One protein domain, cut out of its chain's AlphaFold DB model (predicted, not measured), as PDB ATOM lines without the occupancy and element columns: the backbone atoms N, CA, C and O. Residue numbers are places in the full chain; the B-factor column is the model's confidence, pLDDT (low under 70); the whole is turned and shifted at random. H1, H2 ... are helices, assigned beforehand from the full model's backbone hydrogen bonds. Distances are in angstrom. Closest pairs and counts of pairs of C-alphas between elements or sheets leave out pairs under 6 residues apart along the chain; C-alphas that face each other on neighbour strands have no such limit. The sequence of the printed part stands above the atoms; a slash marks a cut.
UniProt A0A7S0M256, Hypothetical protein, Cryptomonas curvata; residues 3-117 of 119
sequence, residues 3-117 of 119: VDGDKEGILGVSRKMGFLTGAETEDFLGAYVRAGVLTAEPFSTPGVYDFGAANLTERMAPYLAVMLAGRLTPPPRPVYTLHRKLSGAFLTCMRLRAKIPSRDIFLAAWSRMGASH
ATOM      1  N   VAL A   3      22.477  19.866   3.034       90.75
ATOM      2  CA  VAL A   3      22.167  19.851   1.588       90.75
ATOM      3  C   VAL A   3      21.895  18.430   1.087       90.75
ATOM      4  O   VAL A   3      21.024  18.235   0.250       90.75
ATOM      5  N   ASP A   4      22.605  17.451   1.644       90.31
ATOM      6  CA  ASP A   4      22.537  16.042   1.242       90.31
ATOM      7  C   ASP A   4      21.460  15.257   2.010       90.31
ATOM      8  O   ASP A   4      21.275  14.070   1.766       90.31
ATOM      9  N   GLY A   5      20.778  15.883   2.979       91.44
ATOM     10  CA  GLY A   5      19.825  15.189   3.850       91.44
ATOM     11  C   GLY A   5      20.455  14.129   4.763       91.44
ATOM     12  O   GLY A   5      19.741  13.279   5.292       91.44
ATOM     13  N   ASP A   6      21.775  14.164   4.959       94.62
ATOM     14  CA  ASP A   6      22.517  13.169   5.737       94.62
ATOM     15  C   ASP A   6      22.249  13.341   7.238       94.62
ATOM     16  O   ASP A   6      22.910  14.126   7.925       94.62
ATOM     17  N   LYS A   7      21.256  12.599   7.744       95.56
ATOM     18  CA  LYS A   7      20.833  12.618   9.150       95.56
ATOM     19  C   LYS A   7      22.008  12.394  10.104       95.56
ATOM     20  O   LYS A   7      22.178  13.168  11.046       95.56
ATOM     21  N   GLU A   8      22.810  11.361   9.869       95.62
ATOM     22  CA  GLU A   8      23.898  10.986  10.775       95.62
ATOM     23  C   GLU A   8      25.015  12.029  10.752       95.62
ATOM     24  O   GLU A   8      25.508  12.433  11.811       95.62
ATOM     25  N   GLY A   9      25.351  12.560   9.573       96.00
ATOM     26  CA  GLY A   9      26.291  13.672   9.447       96.00
ATOM     27  C   GLY A   9      25.807  14.943  10.147       96.00
ATOM     28  O   GLY A   9      26.592  15.593  10.842       96.00
ATOM     29  N   ILE A  10      24.519  15.286  10.023       95.81
ATOM     30  CA  ILE A  10      23.915  16.443  10.704       95.81
ATOM     31  C   ILE A  10      24.043  16.281  12.221       95.81
ATOM     32  O   ILE A  10      24.603  17.153  12.885       95.81
ATOM     33  N   LEU A  11      23.577  15.160  12.775       96.19
ATOM     34  CA  LEU A  11      23.614  14.921  14.219       96.19
ATOM     35  C   LEU A  11      25.051  14.830  14.746       96.19
ATOM     36  O   LEU A  11      25.369  15.409  15.788       96.19
ATOM     37  N   GLY A  12      25.934  14.149  14.015       95.88
ATOM     38  CA  GLY A  12      27.340  13.996  14.370       95.88
ATOM     39  C   GLY A  12      28.078  15.333  14.438       95.88
ATOM     40  O   GLY A  12      28.732  15.623  15.444       95.88
ATOM     41  N   VAL A  13      27.950  16.178  13.410       93.62
ATOM     42  CA  VAL A  13      28.572  17.513  13.395       93.62
ATOM     43  C   VAL A  13      27.939  18.418  14.451       93.62
ATOM     44  O   VAL A  13      28.665  19.088  15.184       93.62
ATOM     45  N   SER A  14      26.613  18.408  14.598       92.88
ATOM     46  CA  SER A  14      25.927  19.253  15.578       92.88
ATOM     47  C   SER A  14      26.308  18.935  17.024       92.88
ATOM     48  O   SER A  14      26.462  19.861  17.818       92.88
ATOM     49  N   ARG A  15      26.538  17.663  17.371       93.31
ATOM     50  CA  ARG A  15      27.090  17.285  18.686       93.31
ATOM     51  C   ARG A  15      28.524  17.787  18.859       93.31
ATOM     52  O   ARG A  15      28.822  18.431  19.859       93.31
ATOM     53  N   LYS A  16      29.396  17.576  17.863       92.19
ATOM     54  CA  LYS A  16      30.796  18.056  17.897       92.19
ATOM     55  C   LYS A  16      30.897  19.575  18.059       92.19
ATOM     56  O   LYS A  16      31.785  20.061  18.747       92.19
ATOM     57  N   MET A  17      29.974  20.313  17.449       89.12
ATOM     58  CA  MET A  17      29.900  21.774  17.528       89.12
ATOM     59  C   MET A  17      29.210  22.286  18.806       89.12
ATOM     60  O   MET A  17      29.091  23.498  18.991       89.12
ATOM     61  N   GLY A  18      28.727  21.392  19.678       89.50
ATOM     62  CA  GLY A  18      28.033  21.745  20.919       89.50
ATOM     63  C   GLY A  18      26.616  22.288  20.713       89.50
ATOM     64  O   GLY A  18      26.097  23.005  21.567       89.50
ATOM     65  N   PHE A  19      25.980  22.004  19.572       90.38
ATOM     66  CA  PHE A  19      24.589  22.402  19.307       90.38
ATOM     67  C   PHE A  19      23.582  21.425  19.905       90.38
ATOM     68  O   PHE A  19      22.425  21.808  20.090       90.38
ATOM     69  N   LEU A  20      24.031  20.198  20.160       93.19
ATOM     70  CA  LEU A  20      23.299  19.110  20.789       93.19
ATOM     71  C   LEU A  20      24.151  18.556  21.932       93.19
ATOM     72  O   LEU A  20      25.373  18.463  21.796       93.19
ATOM     73  N   THR A  21      23.511  18.176  23.029       92.38
ATOM     74  CA  THR A  21      24.157  17.530  24.178       92.38
ATOM     75  C   THR A  21      24.283  16.023  23.983       92.38
ATOM     76  O   THR A  21      25.161  15.404  24.579       92.38
ATOM     77  N   GLY A  22      23.426  15.434  23.141       92.31
ATOM     78  CA  GLY A  22      23.303  13.988  22.969       92.31
ATOM     79  C   GLY A  22      22.228  13.350  23.852       92.31
ATOM     80  O   GLY A  22      22.014  12.150  23.732       92.31
ATOM     81  N   ALA A  23      21.550  14.132  24.697       94.19
ATOM     82  CA  ALA A  23      20.466  13.672  25.570       94.19
ATOM     83  C   ALA A  23      19.070  14.113  25.085       94.19
ATOM     84  O   ALA A  23      18.084  13.949  25.802       94.19
ATOM     85  N   GLU A  24      18.976  14.721  23.901       95.62
ATOM     86  CA  GLU A  24      17.706  15.144  23.316       95.62
ATOM     87  C   GLU A  24      16.803  13.956  22.956       95.62
ATOM     88  O   GLU A  24      17.271  12.875  22.603       95.62
ATOM     89  N   THR A  25      15.487  14.176  23.002       96.44
ATOM     90  CA  THR A  25      14.495  13.171  22.606       96.44
ATOM     91  C   THR A  25      14.508  12.929  21.096       96.44
ATOM     92  O   THR A  25      14.878  13.806  20.314       96.44
ATOM     93  N   GLU A  26      14.023  11.764  20.660       95.94
ATOM     94  CA  GLU A  26      13.896  11.449  19.229       95.94
ATOM     95  C   GLU A  26      13.033  12.469  18.471       95.94
ATOM     96  O   GLU A  26      13.374  12.854  17.352       95.94
ATOM     97  N   ASP A  27      11.969  12.987  19.093       95.94
ATOM     98  CA  ASP A  27      11.131  14.037  18.499       95.94
ATOM     99  C   ASP A  27      11.919  15.325  18.253       95.94
ATOM    100  O   ASP A  27      11.816  15.933  17.179       95.94
ATOM    101  N   PHE A  28      12.749  15.722  19.222       97.00
ATOM    102  CA  PHE A  28      13.630  16.871  19.074       97.00
ATOM    103  C   PHE A  28      14.644  16.632  17.956       97.00
ATOM    104  O   PHE A  28      14.799  17.488  17.086       97.00
ATOM    105  N   LEU A  29      15.321  15.479  17.947       97.25
ATOM    106  CA  LEU A  29      16.322  15.148  16.930       97.25
ATOM    107  C   LEU A  29      15.698  15.099  15.528       97.25
ATOM    108  O   LEU A  29      16.271  15.626  14.572       97.25
ATOM    109  N   GLY A  30      14.493  14.542  15.406       97.31
ATOM    110  CA  GLY A  30      13.729  14.519  14.163       97.31
ATOM    111  C   GLY A  30      13.342  15.919  13.683       97.31
ATOM    112  O   GLY A  30      13.517  16.236  12.504       97.31
ATOM    113  N   ALA A  31      12.851  16.782  14.577       97.56
ATOM    114  CA  ALA A  31      12.562  18.179  14.253       97.56
ATOM    115  C   ALA A  31      13.831  18.950  13.859       97.56
ATOM    116  O   ALA A  31      13.822  19.672  12.863       97.56
ATOM    117  N   TYR A  32      14.930  18.736  14.580       96.50
ATOM    118  CA  TYR A  32      16.222  19.366  14.335       96.50
ATOM    119  C   TYR A  32      16.771  19.040  12.942       96.50
ATOM    120  O   TYR A  32      17.162  19.940  12.198       96.50
ATOM    121  N   VAL A  33      16.752  17.761  12.557       97.62
ATOM    122  CA  VAL A  33      17.213  17.316  11.233       97.62
ATOM    123  C   VAL A  33      16.328  17.898  10.132       97.62
ATOM    124  O   VAL A  33      16.848  18.458   9.169       97.62
ATOM    125  N   ARG A  34      14.998  17.851  10.291       97.75
ATOM    126  CA  ARG A  34      14.068  18.432   9.308       97.75
ATOM    127  C   ARG A  34      14.252  19.940   9.149       97.75
ATOM    128  O   ARG A  34      14.270  20.422   8.021       97.75
ATOM    129  N   ALA A  35      14.452  20.671  10.244       96.25
ATOM    130  CA  ALA A  35      14.762  22.097  10.205       96.25
ATOM    131  C   ALA A  35      16.093  22.373   9.480       96.25
ATOM    132  O   ALA A  35      16.177  23.289   8.659       96.25
ATOM    133  N   GLY A  36      17.125  21.562   9.735       95.38
ATOM    134  CA  GLY A  36      18.417  21.664   9.052       95.38
ATOM    135  C   GLY A  36      18.302  21.475   7.537       95.38
ATOM    136  O   GLY A  36      18.785  22.312   6.773       95.38
ATOM    137  N   VAL A  37      17.597  20.427   7.105       96.69
ATOM    138  CA  VAL A  37      17.362  20.131   5.682       96.69
ATOM    139  C   VAL A  37      16.503  21.210   5.021       96.69
ATOM    140  O   VAL A  37      16.865  21.703   3.956       96.69
ATOM    141  N   LEU A  38      15.421  21.648   5.671       96.19
ATOM    142  CA  LEU A  38      14.562  22.719   5.160       96.19
ATOM    143  C   LEU A  38      15.338  24.030   4.967       96.19
ATOM    144  O   LEU A  38      15.177  24.709   3.960       96.19
ATOM    145  N   THR A  39      16.225  24.373   5.902       94.38
ATOM    146  CA  THR A  39      17.080  25.567   5.778       94.38
ATOM    147  C   THR A  39      18.046  25.460   4.593       94.38
ATOM    148  O   THR A  39      18.444  26.478   4.028       94.38
ATOM    149  N   ALA A  40      18.428  24.240   4.207       95.50
ATOM    150  CA  ALA A  40      19.337  23.986   3.097       95.50
ATOM    151  C   ALA A  40      18.650  23.874   1.727       95.50
ATOM    152  O   ALA A  40      19.353  23.846   0.716       95.50
ATOM    153  N   GLU A  41      17.316  23.870   1.672       96.31
ATOM    154  CA  GLU A  41      16.530  23.732   0.438       96.31
ATOM    155  C   GLU A  41      16.949  24.692  -0.699       96.31
ATOM    156  O   GLU A  41      17.114  24.224  -1.833       96.31
ATOM    157  N   PRO A  42      17.225  25.994  -0.459       96.31
ATOM    158  CA  PRO A  42      17.681  26.886  -1.529       96.31
ATOM    159  C   PRO A  42      19.014  26.452  -2.152       96.31
ATOM    160  O   PRO A  42      19.284  26.724  -3.319       96.31
ATOM    161  N   PHE A  43      19.869  25.789  -1.374       95.50
ATOM    162  CA  PHE A  43      21.203  25.369  -1.801       95.50
ATOM    163  C   PHE A  43      21.210  23.970  -2.427       95.50
ATOM    164  O   PHE A  43      22.151  23.641  -3.147       95.50
ATOM    165  N   SER A  44      20.188  23.150  -2.175       94.44
ATOM    166  CA  SER A  44      20.021  21.841  -2.817       94.44
ATOM    167  C   SER A  44      19.195  21.907  -4.105       94.44
ATOM    168  O   SER A  44      19.345  21.034  -4.959       94.44
ATOM    169  N   THR A  45      18.382  22.951  -4.289       95.06
ATOM    170  CA  THR A  45      17.522  23.122  -5.470       95.06
ATOM    171  C   THR A  45      18.330  23.529  -6.711       95.06
ATOM    172  O   THR A  45      18.976  24.580  -6.697       95.06
ATOM    173  N   PRO A  46      18.311  22.745  -7.807       93.94
ATOM    174  CA  PRO A  46      18.941  23.140  -9.064       93.94
ATOM    175  C   PRO A  46      18.249  24.340  -9.717       93.94
ATOM    176  O   PRO A  46      17.024  24.448  -9.707       93.94
ATOM    177  N   GLY A  47      19.037  25.206 -10.355       95.19
ATOM    178  CA  GLY A  47      18.523  26.377 -11.057       95.19
ATOM    179  C   GLY A  47      18.095  27.500 -10.115       95.19
ATOM    180  O   GLY A  47      18.681  27.712  -9.054       95.19
ATOM    181  N   VAL A  48      17.099  28.275 -10.545       97.38
ATOM    182  CA  VAL A  48      16.645  29.476  -9.837       97.38
ATOM    183  C   VAL A  48      15.654  29.102  -8.738       97.38
ATOM    184  O   VAL A  48      14.571  28.593  -9.017       97.38
ATOM    185  N   TYR A  49      16.001  29.425  -7.496       97.94
ATOM    186  CA  TYR A  49      15.139  29.260  -6.334       97.94
ATOM    187  C   TYR A  49      14.270  30.504  -6.111       97.94
ATOM    188  O   TYR A  49      14.787  31.622  -6.033       97.94
ATOM    189  N   ASP A  50      12.953  30.315  -5.999       97.56
ATOM    190  CA  ASP A  50      11.983  31.384  -5.737       97.56
ATOM    191  C   ASP A  50      11.698  31.503  -4.233       97.56
ATOM    192  O   ASP A  50      10.867  30.787  -3.668       97.56
ATOM    193  N   PHE A  51      12.365  32.455  -3.574       96.75
ATOM    194  CA  PHE A  51      12.147  32.721  -2.150       96.75
ATOM    195  C   PHE A  51      10.737  33.251  -1.859       96.75
ATOM    196  O   PHE A  51      10.250  33.092  -0.741       96.75
ATOM    197  N   GLY A  52      10.068  33.875  -2.830       95.50
ATOM    198  CA  GLY A  52       8.725  34.423  -2.655       95.50
ATOM    199  C   GLY A  52       7.615  33.371  -2.665       95.50
ATOM    200  O   GLY A  52       6.516  33.671  -2.205       95.50
ATOM    201  N   ALA A  53       7.883  32.173  -3.190       94.62
ATOM    202  CA  ALA A  53       6.921  31.066  -3.270       94.62
ATOM    203  C   ALA A  53       7.220  29.915  -2.289       94.62
ATOM    204  O   ALA A  53       6.404  29.012  -2.130       94.62
ATOM    205  N   ALA A  54       8.384  29.929  -1.638       91.62
ATOM    206  CA  ALA A  54       8.874  28.789  -0.867       91.62
ATOM    207  C   ALA A  54       8.202  28.579   0.503       91.62
ATOM    208  O   ALA A  54       8.322  27.494   1.082       91.62
ATOM    209  N   ASN A  55       7.551  29.616   1.048       92.94
ATOM    210  CA  ASN A  55       6.876  29.607   2.355       92.94
ATOM    211  C   ASN A  55       7.746  29.031   3.493       92.94
ATOM    212  O   ASN A  55       7.266  28.323   4.382       92.94
ATOM    213  N   LEU A  56       9.057  29.316   3.465       93.12
ATOM    214  CA  LEU A  56      10.036  28.697   4.368       93.12
ATOM    215  C   LEU A  56       9.713  28.941   5.844       93.12
ATOM    216  O   LEU A  56       9.823  28.020   6.647       93.12
ATOM    217  N   THR A  57       9.289  30.154   6.214       92.75
ATOM    218  CA  THR A  57       8.963  30.495   7.609       92.75
ATOM    219  C   THR A  57       7.807  29.652   8.148       92.75
ATOM    220  O   THR A  57       7.885  29.140   9.262       92.75
ATOM    221  N   GLU A  58       6.755  29.469   7.349       95.00
ATOM    222  CA  GLU A  58       5.566  28.694   7.720       95.00
ATOM    223  C   GLU A  58       5.907  27.209   7.861       95.00
ATOM    224  O   GLU A  58       5.548  26.572   8.850       95.00
ATOM    225  N   ARG A  59       6.692  26.675   6.918       96.81
ATOM    226  CA  ARG A  59       7.180  25.287   6.950       96.81
ATOM    227  C   ARG A  59       8.140  25.026   8.112       96.81
ATOM    228  O   ARG A  59       8.205  23.908   8.612       96.81
ATOM    229  N   MET A  60       8.877  26.047   8.550       96.06
ATOM    230  CA  MET A  60       9.840  25.962   9.649       96.06
ATOM    231  C   MET A  60       9.172  26.010  11.032       96.06
ATOM    232  O   MET A  60       9.651  25.374  11.974       96.06
ATOM    233  N   ALA A  61       8.060  26.739  11.160       96.31
ATOM    234  CA  ALA A  61       7.349  26.962  12.418       96.31
ATOM    235  C   ALA A  61       7.075  25.693  13.260       96.31
ATOM    236  O   ALA A  61       7.409  25.713  14.450       96.31
ATOM    237  N   PRO A  62       6.542  24.577  12.714       97.38
ATOM    238  CA  PRO A  62       6.270  23.386  13.521       97.38
ATOM    239  C   PRO A  62       7.542  22.757  14.104       97.38
ATOM    240  O   PRO A  62       7.530  22.278  15.237       97.38
ATOM    241  N   TYR A  63       8.661  22.789  13.377       97.12
ATOM    242  CA  TYR A  63       9.927  22.246  13.872       97.12
ATOM    243  C   TYR A  63      10.534  23.136  14.954       97.12
ATOM    244  O   TYR A  63      11.022  22.627  15.963       97.12
ATOM    245  N   LEU A  64      10.442  24.460  14.788       94.19
ATOM    246  CA  LEU A  64      10.876  25.408  15.812       94.19
ATOM    247  C   LEU A  64      10.093  25.238  17.112       94.19
ATOM    248  O   LEU A  64      10.704  25.280  18.172       94.19
ATOM    249  N   ALA A  65       8.782  25.002  17.052       95.62
ATOM    250  CA  ALA A  65       7.974  24.776  18.249       95.62
ATOM    251  C   ALA A  65       8.476  23.567  19.061       95.62
ATOM    252  O   ALA A  65       8.709  23.687  20.264       95.62
ATOM    253  N   VAL A  66       8.731  22.435  18.394       97.06
ATOM    254  CA  VAL A  66       9.296  21.231  19.033       97.06
ATOM    255  C   VAL A  66      10.684  21.516  19.606       97.06
ATOM    256  O   VAL A  66      10.976  21.181  20.755       97.06
ATOM    257  N   MET A  67      11.543  22.174  18.826       94.38
ATOM    258  CA  MET A  67      12.909  22.490  19.242       94.38
ATOM    259  C   MET A  67      12.967  23.494  20.396       94.38
ATOM    260  O   MET A  67      13.894  23.429  21.193       94.38
ATOM    261  N   LEU A  68      12.024  24.430  20.496       92.94
ATOM    262  CA  LEU A  68      11.955  25.379  21.608       92.94
ATOM    263  C   LEU A  68      11.486  24.689  22.892       92.94
ATOM    264  O   LEU A  68      12.052  24.949  23.950       92.94
ATOM    265  N   ALA A  69      10.505  23.790  22.792       94.19
ATOM    266  CA  ALA A  69       9.978  23.056  23.940       94.19
ATOM    267  C   ALA A  69      10.980  22.038  24.510       94.19
ATOM    268  O   ALA A  69      11.088  21.895  25.724       94.19
ATOM    269  N   GLY A  70      11.724  21.338  23.647       90.56
ATOM    270  CA  GLY A  70      12.662  20.284  24.055       90.56
ATOM    271  C   GLY A  70      14.116  20.736  24.229       90.56
ATOM    272  O   GLY A  70      15.006  19.889  24.311       90.56
ATOM    273  N   ARG A  71      14.407  22.045  24.218       91.81
ATOM    274  CA  ARG A  71      15.790  22.545  24.252       91.81
ATOM    275  C   ARG A  71      16.434  22.314  25.620       91.81
ATOM    276  O   ARG A  71      16.023  22.915  26.604       91.81
ATOM    277  N   LEU A  72      17.508  21.524  25.659       90.75
ATOM    278  CA  LEU A  72      18.228  21.224  26.904       90.75
ATOM    279  C   LEU A  72      19.264  22.286  27.289       90.75
ATOM    280  O   LEU A  72      19.445  22.580  28.467       90.75
ATOM    281  N   THR A  73      19.958  22.873  26.312       85.50
ATOM    282  CA  THR A  73      20.993  23.888  26.555       85.50
ATOM    283  C   THR A  73      20.976  24.993  25.496       85.50
ATOM    284  O   THR A  73      20.626  24.755  24.327       85.50
ATOM    285  N   PRO A  74      21.354  26.230  25.871       83.81
ATOM    286  CA  PRO A  74      21.473  27.316  24.911       83.81
ATOM    287  C   PRO A  74      22.624  27.038  23.922       83.81
ATOM    288  O   PRO A  74      23.694  26.596  24.343       83.81
ATOM    289  N   PRO A  75      22.441  27.300  22.614       80.50
ATOM    290  CA  PRO A  75      23.525  27.248  21.641       80.50
ATOM    291  C   PRO A  75      24.736  28.123  22.030       80.50
ATOM    292  O   PRO A  75      24.577  29.149  22.699       80.50
ATOM    293  N   PRO A  76      25.949  27.798  21.547       82.06
ATOM    294  CA  PRO A  76      27.125  28.646  21.728       82.06
ATOM    295  C   PRO A  76      26.919  30.069  21.178       82.06
ATOM    296  O   PRO A  76      26.358  30.262  20.098       82.06
ATOM    297  N   ARG A  77      27.443  31.088  21.878       81.50
ATOM    298  CA  ARG A  77      27.282  32.515  21.510       81.50
ATOM    299  C   ARG A  77      27.600  32.848  20.037       81.50
ATOM    300  O   ARG A  77      26.807  33.577  19.438       81.50
ATOM    301  N   PRO A  78      28.687  32.336  19.419       80.75
ATOM    302  CA  PRO A  78      29.015  32.655  18.024       80.75
ATOM    303  C   PRO A  78      27.933  32.229  17.020       80.75
ATOM    304  O   PRO A  78      27.727  32.890  16.001       80.75
ATOM    305  N   VAL A  79      27.191  31.166  17.337       82.69
ATOM    306  CA  VAL A  79      26.149  30.596  16.472       82.69
ATOM    307  C   VAL A  79      24.989  31.562  16.311       82.69
ATOM    308  O   VAL A  79      24.461  31.702  15.214       82.69
ATOM    309  N   TYR A  80      24.628  32.293  17.367       83.19
ATOM    310  CA  TYR A  80      23.554  33.282  17.296       83.19
ATOM    311  C   TYR A  80      23.864  34.418  16.322       83.19
ATOM    312  O   TYR A  80      22.966  34.893  15.627       83.19
ATOM    313  N   THR A  81      25.124  34.853  16.238       87.38
ATOM    314  CA  THR A  81      25.531  35.883  15.273       87.38
ATOM    315  C   THR A  81      25.415  35.372  13.841       87.38
ATOM    316  O   THR A  81      24.849  36.071  12.997       87.38
ATOM    317  N   LEU A  82      25.897  34.154  13.577       85.31
ATOM    318  CA  LEU A  82      25.781  33.524  12.262       85.31
ATOM    319  C   LEU A  82      24.311  33.319  11.872       85.31
ATOM    320  O   LEU A  82      23.896  33.729  10.789       85.31
ATOM    321  N   HIS A  83      23.516  32.762  12.786       87.44
ATOM    322  CA  HIS A  83      22.094  32.507  12.587       87.44
ATOM    323  C   HIS A  83      21.338  33.794  12.250       87.44
ATOM    324  O   HIS A  83      20.675  33.853  11.224       87.44
ATOM    325  N   ARG A  84      21.515  34.874  13.028       88.25
ATOM    326  CA  ARG A  84      20.845  36.158  12.749       88.25
ATOM    327  C   ARG A  84      21.194  36.733  11.377       88.25
ATOM    328  O   ARG A  84      20.308  37.265  10.713       88.25
ATOM    329  N   LYS A  85      22.456  36.635  10.944       90.38
ATOM    330  CA  LYS A  85      22.871  37.111   9.613       90.38
ATOM    331  C   LYS A  85      22.193  36.310   8.498       90.38
ATOM    332  O   LYS A  85      21.656  36.909   7.570       90.38
ATOM    333  N   LEU A  86      22.179  34.981   8.613       90.12
ATOM    334  CA  LEU A  86      21.556  34.101   7.621       90.12
ATOM    335  C   LEU A  86      20.031  34.254   7.592       90.12
ATOM    336  O   LEU A  86      19.463  34.443   6.519       90.12
ATOM    337  N   SER A  87      19.374  34.255   8.757       92.56
ATOM    338  CA  SER A  87      17.926  34.471   8.853       92.56
ATOM    339  C   SER A  87      17.524  35.820   8.262       92.56
ATOM    340  O   SER A  87      16.549  35.884   7.521       92.56
ATOM    341  N   GLY A  88      18.289  36.885   8.534       94.19
ATOM    342  CA  GLY A  88      18.054  38.203   7.943       94.19
ATOM    343  C   GLY A  88      18.115  38.171   6.416       94.19
ATOM    344  O   GLY A  88      17.189  38.639   5.762       94.19
ATOM    345  N   ALA A  89      19.147  37.544   5.845       93.75
ATOM    346  CA  ALA A  89      19.275  37.406   4.394       93.75
ATOM    347  C   ALA A  89      18.104  36.624   3.775       93.75
ATOM    348  O   ALA A  89      17.539  37.063   2.773       93.75
ATOM    349  N   PHE A  90      17.694  35.507   4.387       94.12
ATOM    350  CA  PHE A  90      16.556  34.708   3.916       94.12
ATOM    351  C   PHE A  90      15.253  35.504   3.977       94.12
ATOM    352  O   PHE A  90      14.519  35.556   2.992       94.12
ATOM    353  N   LEU A  91      14.983  36.174   5.100       94.88
ATOM    354  CA  LEU A  91      13.791  37.005   5.276       94.88
ATOM    355  C   LEU A  91      13.748  38.155   4.268       94.88
ATOM    356  O   LEU A  91      12.692  38.418   3.694       94.88
ATOM    357  N   THR A  92      14.883  38.799   3.997       96.50
ATOM    358  CA  THR A  92      14.984  39.823   2.952       96.50
ATOM    359  C   THR A  92      14.694  39.240   1.568       96.50
ATOM    360  O   THR A  92      13.899  39.823   0.834       96.50
ATOM    361  N   CYS A  93      15.262  38.080   1.221       96.69
ATOM    362  CA  CYS A  93      14.994  37.425  -0.064       96.69
ATOM    363  C   CYS A  93      13.511  37.058  -0.220       96.69
ATOM    364  O   CYS A  93      12.930  37.314  -1.272       96.69
ATOM    365  N   MET A  94      12.879  36.533   0.834       95.88
ATOM    366  CA  MET A  94      11.443  36.225   0.838       95.88
ATOM    367  C   MET A  94      10.596  37.492   0.682       95.88
ATOM    368  O   MET A  94       9.706  37.540  -0.166       95.88
ATOM    369  N   ARG A  95      10.908  38.558   1.433       95.81
ATOM    370  CA  ARG A  95      10.180  39.837   1.374       95.81
ATOM    371  C   ARG A  95      10.273  40.502  -0.001       95.81
ATOM    372  O   ARG A  95       9.300  41.098  -0.449       95.81
ATOM    373  N   LEU A  96      11.423  40.393  -0.663       97.50
ATOM    374  CA  LEU A  96      11.643  40.909  -2.018       97.50
ATOM    375  C   LEU A  96      11.153  39.954  -3.117       97.50
ATOM    376  O   LEU A  96      11.256  40.296  -4.292       97.50
ATOM    377  N   ARG A  97      10.638  38.768  -2.755       96.81
ATOM    378  CA  ARG A  97      10.267  37.692  -3.692       96.81
ATOM    379  C   ARG A  97      11.403  37.368  -4.669       96.81
ATOM    380  O   ARG A  97      11.195  37.217  -5.872       96.81
ATOM    381  N   ALA A  98      12.624  37.335  -4.141       97.75
ATOM    382  CA  ALA A  98      13.831  37.186  -4.931       97.75
ATOM    383  C   ALA A  98      13.907  35.796  -5.574       97.75
ATOM    384  O   ALA A  98      13.584  34.780  -4.953       97.75
ATOM    385  N   LYS A  99      14.395  35.770  -6.812       97.88
ATOM    386  CA  LYS A  99      14.647  34.565  -7.600       97.88
ATOM    387  C   LYS A  99      16.150  34.437  -7.808       97.88
ATOM    388  O   LYS A  99      16.731  35.252  -8.522       97.88
ATOM    389  N   ILE A 100      16.787  33.483  -7.136       97.12
ATOM    390  CA  ILE A 100      18.252  33.423  -7.021       97.12
ATOM    391  C   ILE A 100      18.746  32.005  -7.341       97.12
ATOM    392  O   ILE A 100      18.197  31.051  -6.794       97.12
ATOM    393  N   PRO A 101      19.804  31.827  -8.158       97.38
ATOM    394  CA  PRO A 101      20.467  30.535  -8.340       97.38
ATOM    395  C   PRO A 101      21.329  30.178  -7.113       97.38
ATOM    396  O   PRO A 101      22.560  30.165  -7.154       97.38
ATOM    397  N   SER A 102      20.676  29.956  -5.970       96.56
ATOM    398  CA  SER A 102      21.319  29.817  -4.659       96.56
ATOM    399  C   SER A 102      22.276  28.627  -4.574       96.56
ATOM    400  O   SER A 102      23.333  28.754  -3.952       96.56
ATOM    401  N   ARG A 103      21.958  27.506  -5.232       95.88
ATOM    402  CA  ARG A 103      22.854  26.346  -5.336       95.88
ATOM    403  C   ARG A 103      24.168  26.687  -6.030       95.88
ATOM    404  O   ARG A 103      25.228  26.346  -5.514       95.88
ATOM    405  N   ASP A 104      24.120  27.395  -7.152       96.06
ATOM    406  CA  ASP A 104      25.326  27.719  -7.921       96.06
ATOM    407  C   ASP A 104      26.219  28.702  -7.156       96.06
ATOM    408  O   ASP A 104      27.435  28.521  -7.090       96.06
ATOM    409  N   ILE A 105      25.610  29.688  -6.487       94.88
ATOM    410  CA  ILE A 105      26.319  30.609  -5.585       94.88
ATOM    411  C   ILE A 105      26.991  29.832  -4.445       94.88
ATOM    412  O   ILE A 105      28.157  30.085  -4.129       94.88
ATOM    413  N   PHE A 106      26.279  28.880  -3.836       93.31
ATOM    414  CA  PHE A 106      26.814  28.044  -2.764       93.31
ATOM    415  C   PHE A 106      28.002  27.198  -3.239       93.31
ATOM    416  O   PHE A 106      29.053  27.225  -2.600       93.31
ATOM    417  N   LEU A 107      27.877  26.506  -4.374       93.25
ATOM    418  CA  LEU A 107      28.951  25.681  -4.934       93.25
ATOM    419  C   LEU A 107      30.175  26.521  -5.317       93.25
ATOM    420  O   LEU A 107      31.303  26.130  -5.020       93.25
ATOM    421  N   ALA A 108      29.974  27.702  -5.906       93.81
ATOM    422  CA  ALA A 108      31.065  28.619  -6.220       93.81
ATOM    423  C   ALA A 108      31.800  29.094  -4.954       93.81
ATOM    424  O   ALA A 108      33.033  29.123  -4.925       93.81
ATOM    425  N   ALA A 109      31.065  29.438  -3.891       91.94
ATOM    426  CA  ALA A 109      31.655  29.810  -2.606       91.94
ATOM    427  C   ALA A 109      32.399  28.632  -1.954       91.94
ATOM    428  O   ALA A 109      33.511  28.810  -1.453       91.94
ATOM    429  N   TRP A 110      31.821  27.429  -2.002       88.38
ATOM    430  CA  TRP A 110      32.419  26.210  -1.460       88.38
ATOM    431  C   TRP A 110      33.750  25.872  -2.134       88.38
ATOM    432  O   TRP A 110      34.758  25.689  -1.450       88.38
ATOM    433  N   SER A 111      33.787  25.886  -3.469       90.94
ATOM    434  CA  SER A 111      35.008  25.641  -4.244       90.94
ATOM    435  C   SER A 111      36.122  26.634  -3.902       90.94
ATOM    436  O   SER A 111      37.281  26.247  -3.777       90.94
ATOM    437  N   ARG A 112      35.779  27.911  -3.680       90.75
ATOM    438  CA  ARG A 112      36.753  28.937  -3.272       90.75
ATOM    439  C   ARG A 112      37.329  28.669  -1.884       90.75
ATOM    440  O   ARG A 112      38.528  28.825  -1.700       90.75
ATOM    441  N   MET A 113      36.503  28.243  -0.926       85.12
ATOM    442  CA  MET A 113      36.973  27.902   0.424       85.12
ATOM    443  C   MET A 113      37.859  26.651   0.436       85.12
ATOM    444  O   MET A 113      38.848  26.617   1.169       85.12
ATOM    445  N   GLY A 114      37.527  25.648  -0.385       73.19
ATOM    446  CA  GLY A 114      38.346  24.446  -0.559       73.19
ATOM    447  C   GLY A 114      39.724  24.755  -1.151       73.19
ATOM    448  O   GLY A 114      40.724  24.222  -0.678       73.19
ATOM    449  N   ALA A 115      39.791  25.683  -2.111       58.94
ATOM    450  CA  ALA A 115      41.049  26.152  -2.694       58.94
ATOM    451  C   ALA A 115      41.919  26.963  -1.709       58.94
ATOM    452  O   ALA A 115      43.139  26.986  -1.842       58.94
ATOM    453  N   SER A 116      41.324  27.613  -0.703       54.75
ATOM    454  CA  SER A 116      42.060  28.375   0.322       54.75
ATOM    455  C   SER A 116      42.684  27.515   1.430       54.75
ATOM    456  O   SER A 116      43.442  28.047   2.227       54.75
ATOM    457  N   HIS A 117      42.378  26.214   1.494       46.81
ATOM    458  CA  HIS A 117      42.980  25.269   2.453       46.81
ATOM    459  C   HIS A 117      44.048  24.365   1.803       46.81
ATOM    460  O   HIS A 117      44.471  23.381   2.404       46.81
TER     461      HIS A 117
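Overview. This is residues 3 to 117 of the 119 residues of the protein "Hypothetical protein" of Cryptomonas curvata (UniProt A0A7S0M256). H2 runs through the middle in a hairpin with H3, H1 crosses H2, H4 is set off near H3, and H5 starts at the end of H2 and points away from the body, where residues 108 to 117, of which 108 to 115 belong to H5, stick out. The printed part has 115 residues with five named helices, H1 to H5, and no named strand: all helix. It is compact, radius of gyration of the C-alphas 15.1 A, spanning 39 by 37 by 25 A.

Along the chain. Find C-alpha 26 at (13.896, 11.449, 19.229), where H2, residues 26 to 44, begins its 25.1 A. H1 is residues 7 to 16, H3 56 to 69, H4 77 to 95, 27.4 A; H5, residues 102 to 115, ends at (41.049, 26.152, -2.694).

Arrangement. Start at the hub, H2: H3 touches it, closest C-alphas Ala 31 and Tyr 63, 4.9 A. H1 touches its residues 29 to 36 alone, about perpendicular at 77 degrees, closest C-alphas Lys 7 and Val 33, 6.3 A. O i to N i+4 pairs are within hydrogen-bond range throughout H1 and H5, and in 13 of 15 in H2, 8 of 10 in H3, 14 of 15 in H4.

Size, cuts and confidence. The printed part has no cut; the H2 to H3 link is long; residues 115 to 117 are under pLDDT 70.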